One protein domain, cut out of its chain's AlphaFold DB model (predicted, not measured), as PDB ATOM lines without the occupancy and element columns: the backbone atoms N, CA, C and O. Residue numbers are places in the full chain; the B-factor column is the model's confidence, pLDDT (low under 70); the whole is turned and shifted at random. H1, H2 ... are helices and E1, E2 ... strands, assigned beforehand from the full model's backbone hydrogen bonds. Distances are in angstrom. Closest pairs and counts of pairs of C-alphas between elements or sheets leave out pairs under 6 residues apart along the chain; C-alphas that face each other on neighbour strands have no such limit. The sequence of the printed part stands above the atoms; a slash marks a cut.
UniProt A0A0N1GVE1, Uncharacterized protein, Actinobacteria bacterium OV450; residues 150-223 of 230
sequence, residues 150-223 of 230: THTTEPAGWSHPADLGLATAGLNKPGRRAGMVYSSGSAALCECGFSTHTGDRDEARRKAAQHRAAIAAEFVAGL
ATOM      1  N   THR A 150       2.164  29.265 -27.102       97.19
ATOM      2  CA  THR A 150       2.969  29.967 -26.107       97.19
ATOM      3  C   THR A 150       4.417  29.510 -26.135       97.19
ATOM      4  O   THR A 150       4.689  28.322 -26.305       97.19
ATOM      5  N   HIS A 151       5.337  30.426 -25.864       96.88
ATOM      6  CA  HIS A 151       6.745  30.125 -25.633       96.88
ATOM      7  C   HIS A 151       7.261  30.882 -24.408       96.88
ATOM      8  O   HIS A 151       6.669  31.866 -23.964       96.88
ATOM      9  N   THR A 152       8.362  30.392 -23.839       97.50
ATOM     10  CA  THR A 152       9.045  31.036 -22.712       97.50
ATOM     11  C   THR A 152      10.451  31.428 -23.117       97.50
ATOM     12  O   THR A 152      11.134  30.607 -23.735       97.50
ATOM     13  N   THR A 153      10.913  32.608 -22.722       96.88
ATOM     14  CA  THR A 153      12.309  33.001 -22.941       96.88
ATOM     15  C   THR A 153      13.244  32.263 -21.988       96.88
ATOM     16  O   THR A 153      12.870  31.891 -20.869       96.88
ATOM     17  N   GLU A 154      14.474  32.021 -22.429       94.00
ATOM     18  CA  GLU A 154      15.497  31.479 -21.541       94.00
ATOM     19  C   GLU A 154      16.007  32.576 -20.597       94.00
ATOM     20  O   GLU A 154      16.157  33.722 -21.030       94.00
ATOM     21  N   PRO A 155      16.271  32.255 -19.318       91.94
ATOM     22  CA  PRO A 155      16.931  33.191 -18.420       91.94
ATOM     23  C   PRO A 155      18.297  33.603 -18.968       91.94
ATOM     24  O   PRO A 155      19.052  32.754 -19.441       91.94
ATOM     25  N   ALA A 156      18.647  34.885 -18.842       87.75
ATOM     26  CA  ALA A 156      19.944  35.394 -19.297       87.75
ATOM     27  C   ALA A 156      21.130  34.766 -18.538       87.75
ATOM     28  O   ALA A 156      22.249  34.727 -19.042       87.75
ATOM     29  N   GLY A 157      20.890  34.239 -17.333       89.38
ATOM     30  CA  GLY A 157      21.907  33.555 -16.550       89.38
ATOM     31  C   GLY A 157      22.876  34.531 -15.886       89.38
ATOM     32  O   GLY A 157      22.469  35.571 -15.371       89.38
ATOM     33  N   TRP A 158      24.157  34.168 -15.830       87.75
ATOM     34  CA  TRP A 158      25.192  35.014 -15.231       87.75
ATOM     35  C   TRP A 158      25.682  36.049 -16.245       87.75
ATOM     36  O   TRP A 158      26.102  35.679 -17.336       87.75
ATOM     37  N   SER A 159      25.664  37.324 -15.863       84.62
ATOM     38  CA  SER A 159      26.140  38.444 -16.687       84.62
ATOM     39  C   SER A 159      26.949  39.433 -15.848       84.62
ATOM     40  O   SER A 159      26.799  39.491 -14.620       84.62
ATOM     41  N   HIS A 160      27.835  40.200 -16.489       81.56
ATOM     42  CA  HIS A 160      28.511  41.290 -15.798       81.56
ATOM     43  C   HIS A 160      27.546  42.476 -15.633       81.56
ATOM     44  O   HIS A 160      26.814  42.800 -16.565       81.56
ATOM     45  N   PRO A 161      27.555  43.178 -14.483       81.12
ATOM     46  CA  PRO A 161      26.733  44.371 -14.280       81.12
ATOM     47  C   PRO A 161      26.918  45.430 -15.374       81.12
ATOM     48  O   PRO A 161      25.952  46.076 -15.768       81.12
ATOM     49  N   ALA A 162      28.144  45.564 -15.898       80.31
ATOM     50  CA  ALA A 162      28.467  46.485 -16.985       80.31
ATOM     51  C   ALA A 162      27.690  46.175 -18.278       80.31
ATOM     52  O   ALA A 162      27.228  47.107 -18.932       80.31
ATOM     53  N   ASP A 163      27.462  44.894 -18.595       80.56
ATOM     54  CA  ASP A 163      26.675  44.470 -19.765       80.56
ATOM     55  C   ASP A 163      25.189  44.839 -19.619       80.56
ATOM     56  O   ASP A 163      24.467  44.968 -20.605       80.56
ATOM     57  N   LEU A 164      24.734  45.028 -18.377       75.00
ATOM     58  CA  LEU A 164      23.370  45.422 -18.026       75.00
ATOM     59  C   LEU A 164      23.229  46.933 -17.778       75.00
ATOM     60  O   LEU A 164      22.164  47.384 -17.358       75.00
ATOM     61  N   GLY A 165      24.295  47.722 -17.970       76.25
ATOM     62  CA  GLY A 165      24.305  49.154 -17.649       76.25
ATOM     63  C   GLY A 165      24.162  49.458 -16.150       76.25
ATOM     64  O   GLY A 165      23.843  50.585 -15.772       76.25
ATOM     65  N   LEU A 166      24.384  48.465 -15.285       75.81
ATOM     66  CA  LEU A 166      24.318  48.617 -13.838       75.81
ATOM     67  C   LEU A 166      25.677  49.093 -13.316       75.81
ATOM     68  O   LEU A 166      26.665  48.357 -13.331       75.81
ATOM     69  N   ALA A 167      25.722  50.324 -12.810       64.00
ATOM     70  CA  ALA A 167      26.894  50.879 -12.141       64.00
ATOM     71  C   ALA A 167      27.014  50.318 -10.713       64.00
ATOM     72  O   ALA A 167      26.741  51.012  -9.737       64.00
ATOM     73  N   THR A 168      27.387  49.045 -10.558       59.47
ATOM     74  CA  THR A 168      27.663  48.481  -9.229       59.47
ATOM     75  C   THR A 168      29.155  48.528  -8.918       59.47
ATOM     76  O   THR A 168      29.958  47.716  -9.378       59.47
ATOM     77  N   ALA A 169      29.532  49.501  -8.089       50.78
ATOM     78  CA  ALA A 169      30.824  49.525  -7.423       50.78
ATOM     79  C   ALA A 169      30.847  48.459  -6.311       50.78
ATOM     80  O   ALA A 169      30.094  48.542  -5.346       50.78
ATOM     81  N   GLY A 170      31.744  47.478  -6.430       54.69
ATOM     82  CA  GLY A 170      32.241  46.714  -5.283       54.69
ATOM     83  C   GLY A 170      31.475  45.444  -4.909       54.69
ATOM     84  O   GLY A 170      30.712  45.428  -3.953       54.69
ATOM     85  N   LEU A 171      31.818  44.323  -5.547       57.19
ATOM     86  CA  LEU A 171      31.699  42.990  -4.941       57.19
ATOM     87  C   LEU A 171      32.958  42.169  -5.268       57.19
ATOM     88  O   LEU A 171      32.921  41.181  -6.001       57.19
ATOM     89  N   ASN A 172      34.094  42.592  -4.705       55.22
ATOM     90  CA  ASN A 172      35.366  41.863  -4.747       55.22
ATOM     91  C   ASN A 172      35.315  40.637  -3.815       55.22
ATOM     92  O   ASN A 172      35.956  40.614  -2.768       55.22
ATOM     93  N   LYS A 173      34.530  39.612  -4.164       56.53
ATOM     94  CA  LYS A 173      34.670  38.275  -3.562       56.53
ATOM     95  C   LYS A 173      35.559  37.422  -4.467       56.53
ATOM     96  O   LYS A 173      35.201  37.272  -5.625       56.53
ATOM     97  N   PRO A 174      36.675  36.844  -3.999       54.91
ATOM     98  CA  PRO A 174      37.536  36.020  -4.848       54.91
ATOM     99  C   PRO A 174      36.801  34.763  -5.359       54.91
ATOM    100  O   PRO A 174      36.221  34.013  -4.576       54.91
ATOM    101  N   GLY A 175      36.816  34.536  -6.681       67.94
ATOM    102  CA  GLY A 175      36.241  33.359  -7.354       67.94
ATOM    103  C   GLY A 175      35.874  33.617  -8.826       67.94
ATOM    104  O   GLY A 175      35.690  34.759  -9.228       67.94
ATOM    105  N   ARG A 176      35.703  32.566  -9.649       61.44
ATOM    106  CA  ARG A 176      35.347  32.694 -11.091       61.44
ATOM    107  C   ARG A 176      33.977  33.352 -11.368       61.44
ATOM    108  O   ARG A 176      33.642  33.573 -12.523       61.44
ATOM    109  N   ARG A 177      33.179  33.633 -10.329       63.06
ATOM    110  CA  ARG A 177      31.880  34.335 -10.400       63.06
ATOM    111  C   ARG A 177      31.856  35.652  -9.615       63.06
ATOM    112  O   ARG A 177      30.785  36.181  -9.331       63.06
ATOM    113  N   ALA A 178      33.028  36.157  -9.233       69.38
ATOM    114  CA  ALA A 178      33.186  37.447  -8.574       69.38
ATOM    115  C   ALA A 178      32.550  38.565  -9.409       69.38
ATOM    116  O   ALA A 178      32.856  38.692 -10.592       69.38
ATOM    117  N   GLY A 179      31.672  39.366  -8.805       74.00
ATOM    118  CA  GLY A 179      31.087  40.534  -9.466       74.00
ATOM    119  C   GLY A 179      30.114  40.245 -10.618       74.00
ATOM    120  O   GLY A 179      29.780  41.182 -11.331       74.00
ATOM    121  N   MET A 180      29.651  39.003 -10.815       81.25
ATOM    122  CA  MET A 180      28.571  38.694 -11.767       81.25
ATOM    123  C   MET A 180      27.195  38.749 -11.091       81.25
ATOM    124  O   MET A 180      27.054  38.373  -9.926       81.25
ATOM    125  N   VAL A 181      26.167  39.159 -11.837       82.12
ATOM    126  CA  VAL A 181      24.759  39.137 -11.412       82.12
ATOM    127  C   VAL A 181      24.059  37.982 -12.120       82.12
ATOM    128  O   VAL A 181      24.242  37.779 -13.320       82.12
ATOM    129  N   TYR A 182      23.273  37.203 -11.376       84.31
ATOM    130  CA  TYR A 182      22.427  36.163 -11.955       84.31
ATOM    131  C   TYR A 182      21.037  36.726 -12.244       84.31
ATOM    132  O   TYR A 182      20.348  37.168 -11.328       84.31
ATOM    133  N   SER A 183      20.627  36.682 -13.509       87.75
ATOM    134  CA  SER A 183      19.270  36.996 -13.937       87.75
ATOM    135  C   SER A 183      18.519  35.699 -14.215       87.75
ATOM    136  O   SER A 183      18.753  35.022 -15.220       87.75
ATOM    137  N   SER A 184      17.616  35.350 -13.300       91.44
ATOM    138  CA  SER A 184      16.662  34.250 -13.473       91.44
ATOM    139  C   SER A 184      15.444  34.650 -14.305       91.44
ATOM    140  O   SER A 184      14.669  33.775 -14.687       91.44
ATOM    141  N   GLY A 185      15.283  35.948 -14.588       93.00
ATOM    142  CA  GLY A 185      14.097  36.505 -15.224       93.00
ATOM    143  C   GLY A 185      13.765  35.809 -16.538       93.00
ATOM    144  O   GLY A 185      14.631  35.592 -17.386       93.00
ATOM    145  N   SER A 186      12.495  35.466 -16.702       96.69
ATOM    146  CA  SER A 186      11.954  34.855 -17.914       96.69
ATOM    147  C   SER A 186      10.694  35.610 -18.325       96.69
ATOM    148  O   SER A 186      10.180  36.451 -17.588       96.69
ATOM    149  N   ALA A 187      10.214  35.362 -19.533       97.12
ATOM    150  CA  ALA A 187       8.959  35.897 -20.023       97.12
ATOM    151  C   ALA A 187       8.128  34.780 -20.639       97.12
ATOM    152  O   ALA A 187       8.665  33.894 -21.306       97.12
ATOM    153  N   ALA A 188       6.818  34.838 -20.430       98.00
ATOM    154  CA  ALA A 188       5.843  34.031 -21.146       98.00
ATOM    155  C   ALA A 188       5.219  34.876 -22.251       98.00
ATOM    156  O   ALA A 188       4.779  35.993 -21.990       98.00
ATOM    157  N   LEU A 189       5.188  34.334 -23.464       98.00
ATOM    158  CA  LEU A 189       4.728  35.010 -24.673       98.00
ATOM    159  C   LEU A 189       3.730  34.114 -25.413       98.00
ATOM    160  O   LEU A 189       3.857  32.888 -25.370       98.00
ATOM    161  N   CYS A 190       2.759  34.709 -26.102       98.38
ATOM    162  CA  CYS A 190       1.750  34.018 -26.907       98.38
ATOM    163  C   CYS A 190       1.580  34.700 -28.269       98.38
ATOM    164  O   CYS A 190       1.696  35.922 -28.363       98.38
ATOM    165  N   GLU A 191       1.235  33.935 -29.306       96.62
ATOM    166  CA  GLU A 191       0.945  34.479 -30.646       96.62
ATOM    167  C   GLU A 191      -0.214  35.495 -30.658       96.62
ATOM    168  O   GLU A 191      -0.219  36.401 -31.486       96.62
ATOM    169  N   CYS A 192      -1.142  35.431 -29.696       95.81
ATOM    170  CA  CYS A 192      -2.226  36.410 -29.561       95.81
ATOM    171  C   CYS A 192      -1.806  37.759 -28.938       95.81
ATOM    172  O   CYS A 192      -2.660  38.597 -28.658       95.81
ATOM    173  N   GLY A 193      -0.512  37.967 -28.667       97.50
ATOM    174  CA  GLY A 193       0.023  39.201 -28.082       97.50
ATOM    175  C   GLY A 193       0.123  39.208 -26.553       97.50
ATOM    176  O   GLY A 193       0.645  40.166 -25.982       97.50
ATOM    177  N   PHE A 194      -0.316  38.146 -25.867       97.69
ATOM    178  CA  PHE A 194      -0.077  38.006 -24.427       97.69
ATOM    179  C   PHE A 194       1.428  37.976 -24.131       97.69
ATOM    180  O   PHE A 194       2.174  37.192 -24.722       97.69
ATOM    181  N   SER A 195       1.857  38.808 -23.181       97.62
ATOM    182  CA  SER A 195       3.218  38.807 -22.652       97.62
ATOM    183  C   SER A 195       3.228  39.103 -21.153       97.62
ATOM    184  O   SER A 195       2.472  39.942 -20.665       97.62
ATOM    185  N   THR A 196       4.077  38.405 -20.403       97.69
ATOM    186  CA  THR A 196       4.344  38.711 -18.990       97.69
ATOM    187  C   THR A 196       5.779  38.355 -18.636       97.69
ATOM    188  O   THR A 196       6.262  37.287 -19.009       97.69
ATOM    189  N   HIS A 197       6.447  39.227 -17.887       96.31
ATOM    190  CA  HIS A 197       7.750  38.947 -17.284       96.31
ATOM    191  C   HIS A 197       7.563  38.285 -15.914       96.31
ATOM    192  O   HIS A 197       6.617  38.607 -15.195       96.31
ATOM    193  N   THR A 198       8.441  37.353 -15.565       96.12
ATOM    194  CA  THR A 198       8.391  36.562 -14.327       96.12
ATOM    195  C   THR A 198       9.777  36.427 -13.707       96.12
ATOM    196  O   THR A 198      10.793  36.678 -14.363       96.12
ATOM    197  N   GLY A 199       9.826  36.026 -12.433       93.06
ATOM    198  CA  GLY A 199      11.087  35.879 -11.703       93.06
ATOM    199  C   GLY A 199      11.928  34.698 -12.183       93.06
ATOM    200  O   GLY A 199      13.154  34.753 -12.105       93.06
ATOM    201  N   ASP A 200      11.282  33.654 -12.707       95.38
ATOM    202  CA  ASP A 200      11.927  32.461 -13.255       95.38
ATOM    203  C   ASP A 200      11.132  31.821 -14.412       95.38
ATOM    204  O   ASP A 200      10.012  32.231 -14.746       95.38
ATOM    205  N   ARG A 201      11.736  30.807 -15.051       95.50
ATOM    206  CA  ARG A 201      11.166  30.089 -16.206       95.50
ATOM    207  C   ARG A 201       9.981  29.193 -15.839       95.50
ATOM    208  O   ARG A 201       9.105  28.985 -16.679       95.50
ATOM    209  N   ASP A 202       9.928  28.650 -14.630       96.19
ATOM    210  CA  ASP A 202       8.827  27.772 -14.221       96.19
ATOM    211  C   ASP A 202       7.568  28.584 -13.919       96.19
ATOM    212  O   ASP A 202       6.460  28.188 -14.285       96.19
ATOM    213  N   GLU A 203       7.728  29.775 -13.351       96.81
ATOM    214  CA  GLU A 203       6.676  30.769 -13.241       96.81
ATOM    215  C   GLU A 203       6.178  31.212 -14.623       96.81
ATOM    216  O   GLU A 203       4.964  31.202 -14.843       96.81
ATOM    217  N   ALA A 204       7.073  31.495 -15.581       96.94
ATOM    218  CA  ALA A 204       6.682  31.801 -16.963       96.94
ATOM    219  C   ALA A 204       5.846  30.663 -17.574       96.94
ATOM    220  O   ALA A 204       4.778  30.902 -18.139       96.94
ATOM    221  N   ARG A 205       6.273  29.404 -17.409       97.12
ATOM    222  CA  ARG A 205       5.521  28.228 -17.883       97.12
ATOM    223  C   ARG A 205       4.139  28.131 -17.242       97.12
ATOM    224  O   ARG A 205       3.163  27.894 -17.953       97.12
ATOM    225  N   ARG A 206       4.030  28.350 -15.924       96.88
ATOM    226  CA  ARG A 206       2.734  28.375 -15.224       96.88
ATOM    227  C   ARG A 206       1.826  29.474 -15.771       96.88
ATOM    228  O   ARG A 206       0.659  29.203 -16.034       96.88
ATOM    229  N   LYS A 207       2.350  30.685 -15.990       97.69
ATOM    230  CA  LYS A 207       1.588  31.809 -16.561       97.69
ATOM    231  C   LYS A 207       1.132  31.531 -17.994       97.69
ATOM    232  O   LYS A 207      -0.024  31.782 -18.315       97.69
ATOM    233  N   ALA A 208       1.994  30.948 -18.828       97.44
ATOM    234  CA  ALA A 208       1.639  30.513 -20.177       97.44
ATOM    235  C   ALA A 208       0.516  29.459 -20.169       97.44
ATOM    236  O   ALA A 208      -0.440  29.567 -20.935       97.44
ATOM    237  N   ALA A 209       0.601  28.458 -19.286       96.25
ATOM    238  CA  ALA A 209      -0.436  27.434 -19.143       96.25
ATOM    239  C   ALA A 209      -1.768  28.025 -18.648       96.25
ATOM    240  O   ALA A 209      -2.811  27.742 -19.231       96.25
ATOM    241  N   GLN A 210      -1.730  28.907 -17.643       96.75
ATOM    242  CA  GLN A 210      -2.910  29.630 -17.156       96.75
ATOM    243  C   GLN A 210      -3.571  30.457 -18.266       96.75
ATOM    244  O   GLN A 210      -4.789  30.411 -18.414       96.75
ATOM    245  N   HIS A 211      -2.779  31.166 -19.075       97.88
ATOM    246  CA  HIS A 211      -3.291  31.932 -20.209       97.88
ATOM    247  C   HIS A 211      -3.987  31.033 -21.243       97.88
ATOM    248  O   HIS A 211      -5.131  31.302 -21.609       97.88
ATOM    249  N   ARG A 212      -3.347  29.932 -21.671       97.19
ATOM    250  CA  ARG A 212      -3.961  28.977 -22.614       97.19
ATOM    251  C   ARG A 212      -5.257  28.384 -22.064       97.19
ATOM    252  O   ARG A 212      -6.220  28.254 -22.813       97.19
ATOM    253  N   ALA A 213      -5.290  28.059 -20.772       95.88
ATOM    254  CA  ALA A 213      -6.481  27.521 -20.125       95.88
ATOM    255  C   ALA A 213      -7.640  28.526 -20.088       95.88
ATOM    256  O   ALA A 213      -8.775  28.157 -20.386       95.88
ATOM    257  N   ALA A 214      -7.353  29.795 -19.784       96.88
ATOM    258  CA  ALA A 214      -8.352  30.860 -19.785       96.88
ATOM    259  C   ALA A 214      -8.951  31.077 -21.184       96.88
ATOM    260  O   ALA A 214     -10.169  31.076 -21.340       96.88
ATOM    261  N   ILE A 215      -8.097  31.165 -22.209       98.19
ATOM    262  CA  ILE A 215      -8.525  31.302 -23.606       98.19
ATOM    263  C   ILE A 215      -9.358  30.099 -24.062       98.19
ATOM    264  O   ILE A 215     -10.374  30.264 -24.731       98.19
ATOM    265  N   ALA A 216      -8.956  28.878 -23.705       97.06
ATOM    266  CA  ALA A 216      -9.712  27.683 -24.060       97.06
ATOM    267  C   ALA A 216     -11.088  27.640 -23.385       97.06
ATOM    268  O   ALA A 216     -12.065  27.253 -24.025       97.06
ATOM    269  N   ALA A 217     -11.184  28.067 -22.124       95.38
ATOM    270  CA  ALA A 217     -12.459  28.179 -21.428       95.38
ATOM    271  C   ALA A 217     -13.379  29.224 -22.086       95.38
ATOM    272  O   ALA A 217     -14.541  28.919 -22.360       95.38
ATOM    273  N   GLU A 218     -12.854  30.413 -22.404       96.19
ATOM    274  CA  GLU A 218     -13.587  31.474 -23.111       96.19
ATOM    275  C   GLU A 218     -14.066  31.003 -24.489       96.19
ATOM    276  O   GLU A 218     -15.243  31.133 -24.832       96.19
ATOM    277  N   PHE A 219     -13.178  30.366 -25.251       96.31
ATOM    278  CA  PHE A 219     -13.503  29.800 -26.551       96.31
ATOM    279  C   PHE A 219     -14.652  28.797 -26.470       96.31
ATOM    280  O   PHE A 219     -15.602  28.894 -27.244       96.31
ATOM    281  N   VAL A 220     -14.584  27.847 -25.525       95.62
ATOM    282  CA  VAL A 220     -15.622  26.826 -25.315       95.62
ATOM    283  C   VAL A 220     -16.962  27.463 -24.945       95.62
ATOM    284  O   VAL A 220     -17.995  27.009 -25.442       95.62
ATOM    285  N   ALA A 221     -16.956  28.518 -24.125       92.19
ATOM    286  CA  ALA A 221     -18.160  29.278 -23.793       92.19
ATOM    287  C   ALA A 221     -18.760  29.976 -25.032       92.19
ATOM    288  O   ALA A 221     -19.974  29.952 -25.225       92.19
ATOM    289  N   GLY A 222     -17.921  30.508 -25.928       92.31
ATOM    290  CA  GLY A 222     -18.354  31.145 -27.179       92.31
ATOM    291  C   GLY A 222     -18.952  30.194 -28.227       92.31
ATOM    292  O   GLY A 222     -19.645  30.645 -29.143       92.31
ATOM    293  N   LEU A 223     -18.748  28.872 -28.100       89.38
ATOM    294  CA  LEU A 223     -19.308  27.877 -29.030       89.38
ATOM    295  C   LEU A 223     -20.847  27.792 -28.971       89.38
ATOM    296  O   LEU A 223     -21.436  27.218 -29.886       89.38
TER     297      LEU A 223
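AT A GLANCE: This is residues 150 to 223 of the 230 residues of an uncharacterized protein of Actinobacteria bacterium OV450 (UniProt A0A0N1GVE1). Look for a long, thin rod: a small three-stranded sheet, E1, E4 and E5, with the long helix H2 along one face, and residues 213 to 223 sticking out at one end. Toward the other end lie the short strand pair E2 and E3, the small helix H1 and the loop of residues 165 to 180. The printed part has 74 residues, with named elements in the order E1 E2 H1 E3 E4 E5 H2; both sheets, E1 - E4 - E5 and E2 - E3, are antiparallel. The class is mixed, helices and strands; the whole is extended, with a radius of gyration of the C-alphas of 17.9 A and spans of 62 by 20 by 13 A.

HOW THE PARTS SIT: Begin at E1, residues 150 to 152, an edge strand antiparallel to E4, residues 186 to 190; N 151 and O 189 are within hydrogen-bond range, 2.9 A. Next, E2, residues 157 to 159, is antiparallel to E3, residues 181 to 183, with N 159 and O 181 at 2.9 A. The closest C-alphas of H1, residues 161 to 164, and E3 are those of Pro 161 and Val 181, 6.3 A apart. E3 runs on into E4 across a break of 2 residues, at 23 degrees. E4 and E5, residues 195 to 198, form a hairpin, with N 188 and O 196 at 2.9 A. H2, residues 201 to 222, is on one face of the sheet E1 E4 E5, two layers, one of helix and one of strands. It lies over E4 at a height over the sheet of 9.7 A, along the strands at 14 degrees to E4 on the local plane; their closest C-alphas, Ala 188 and Ala 204, are 4.8 A apart. In H2 every O i to N i+4 pair is within hydrogen-bond range; H1 is too short for such a pair.

IN THESE COORDINATES: Find C-alpha 150 at (2.969, 29.967, -26.107), where E1 begins. E4 measures 13.6 A from first to last C-alpha. From C-alpha 201 at (11.166, 30.089, -16.206), H2 runs 31.5 A to C-alpha 222 at (-18.354, 31.145, -27.179).

THE WHOLE: The two C-alphas farthest apart, of Pro 174 and Leu 223, are 62.3 A apart. The printed part has no cut; the link from H1 to E3, 16 residues, is long. Residues 167 to 178 have pLDDT under 70.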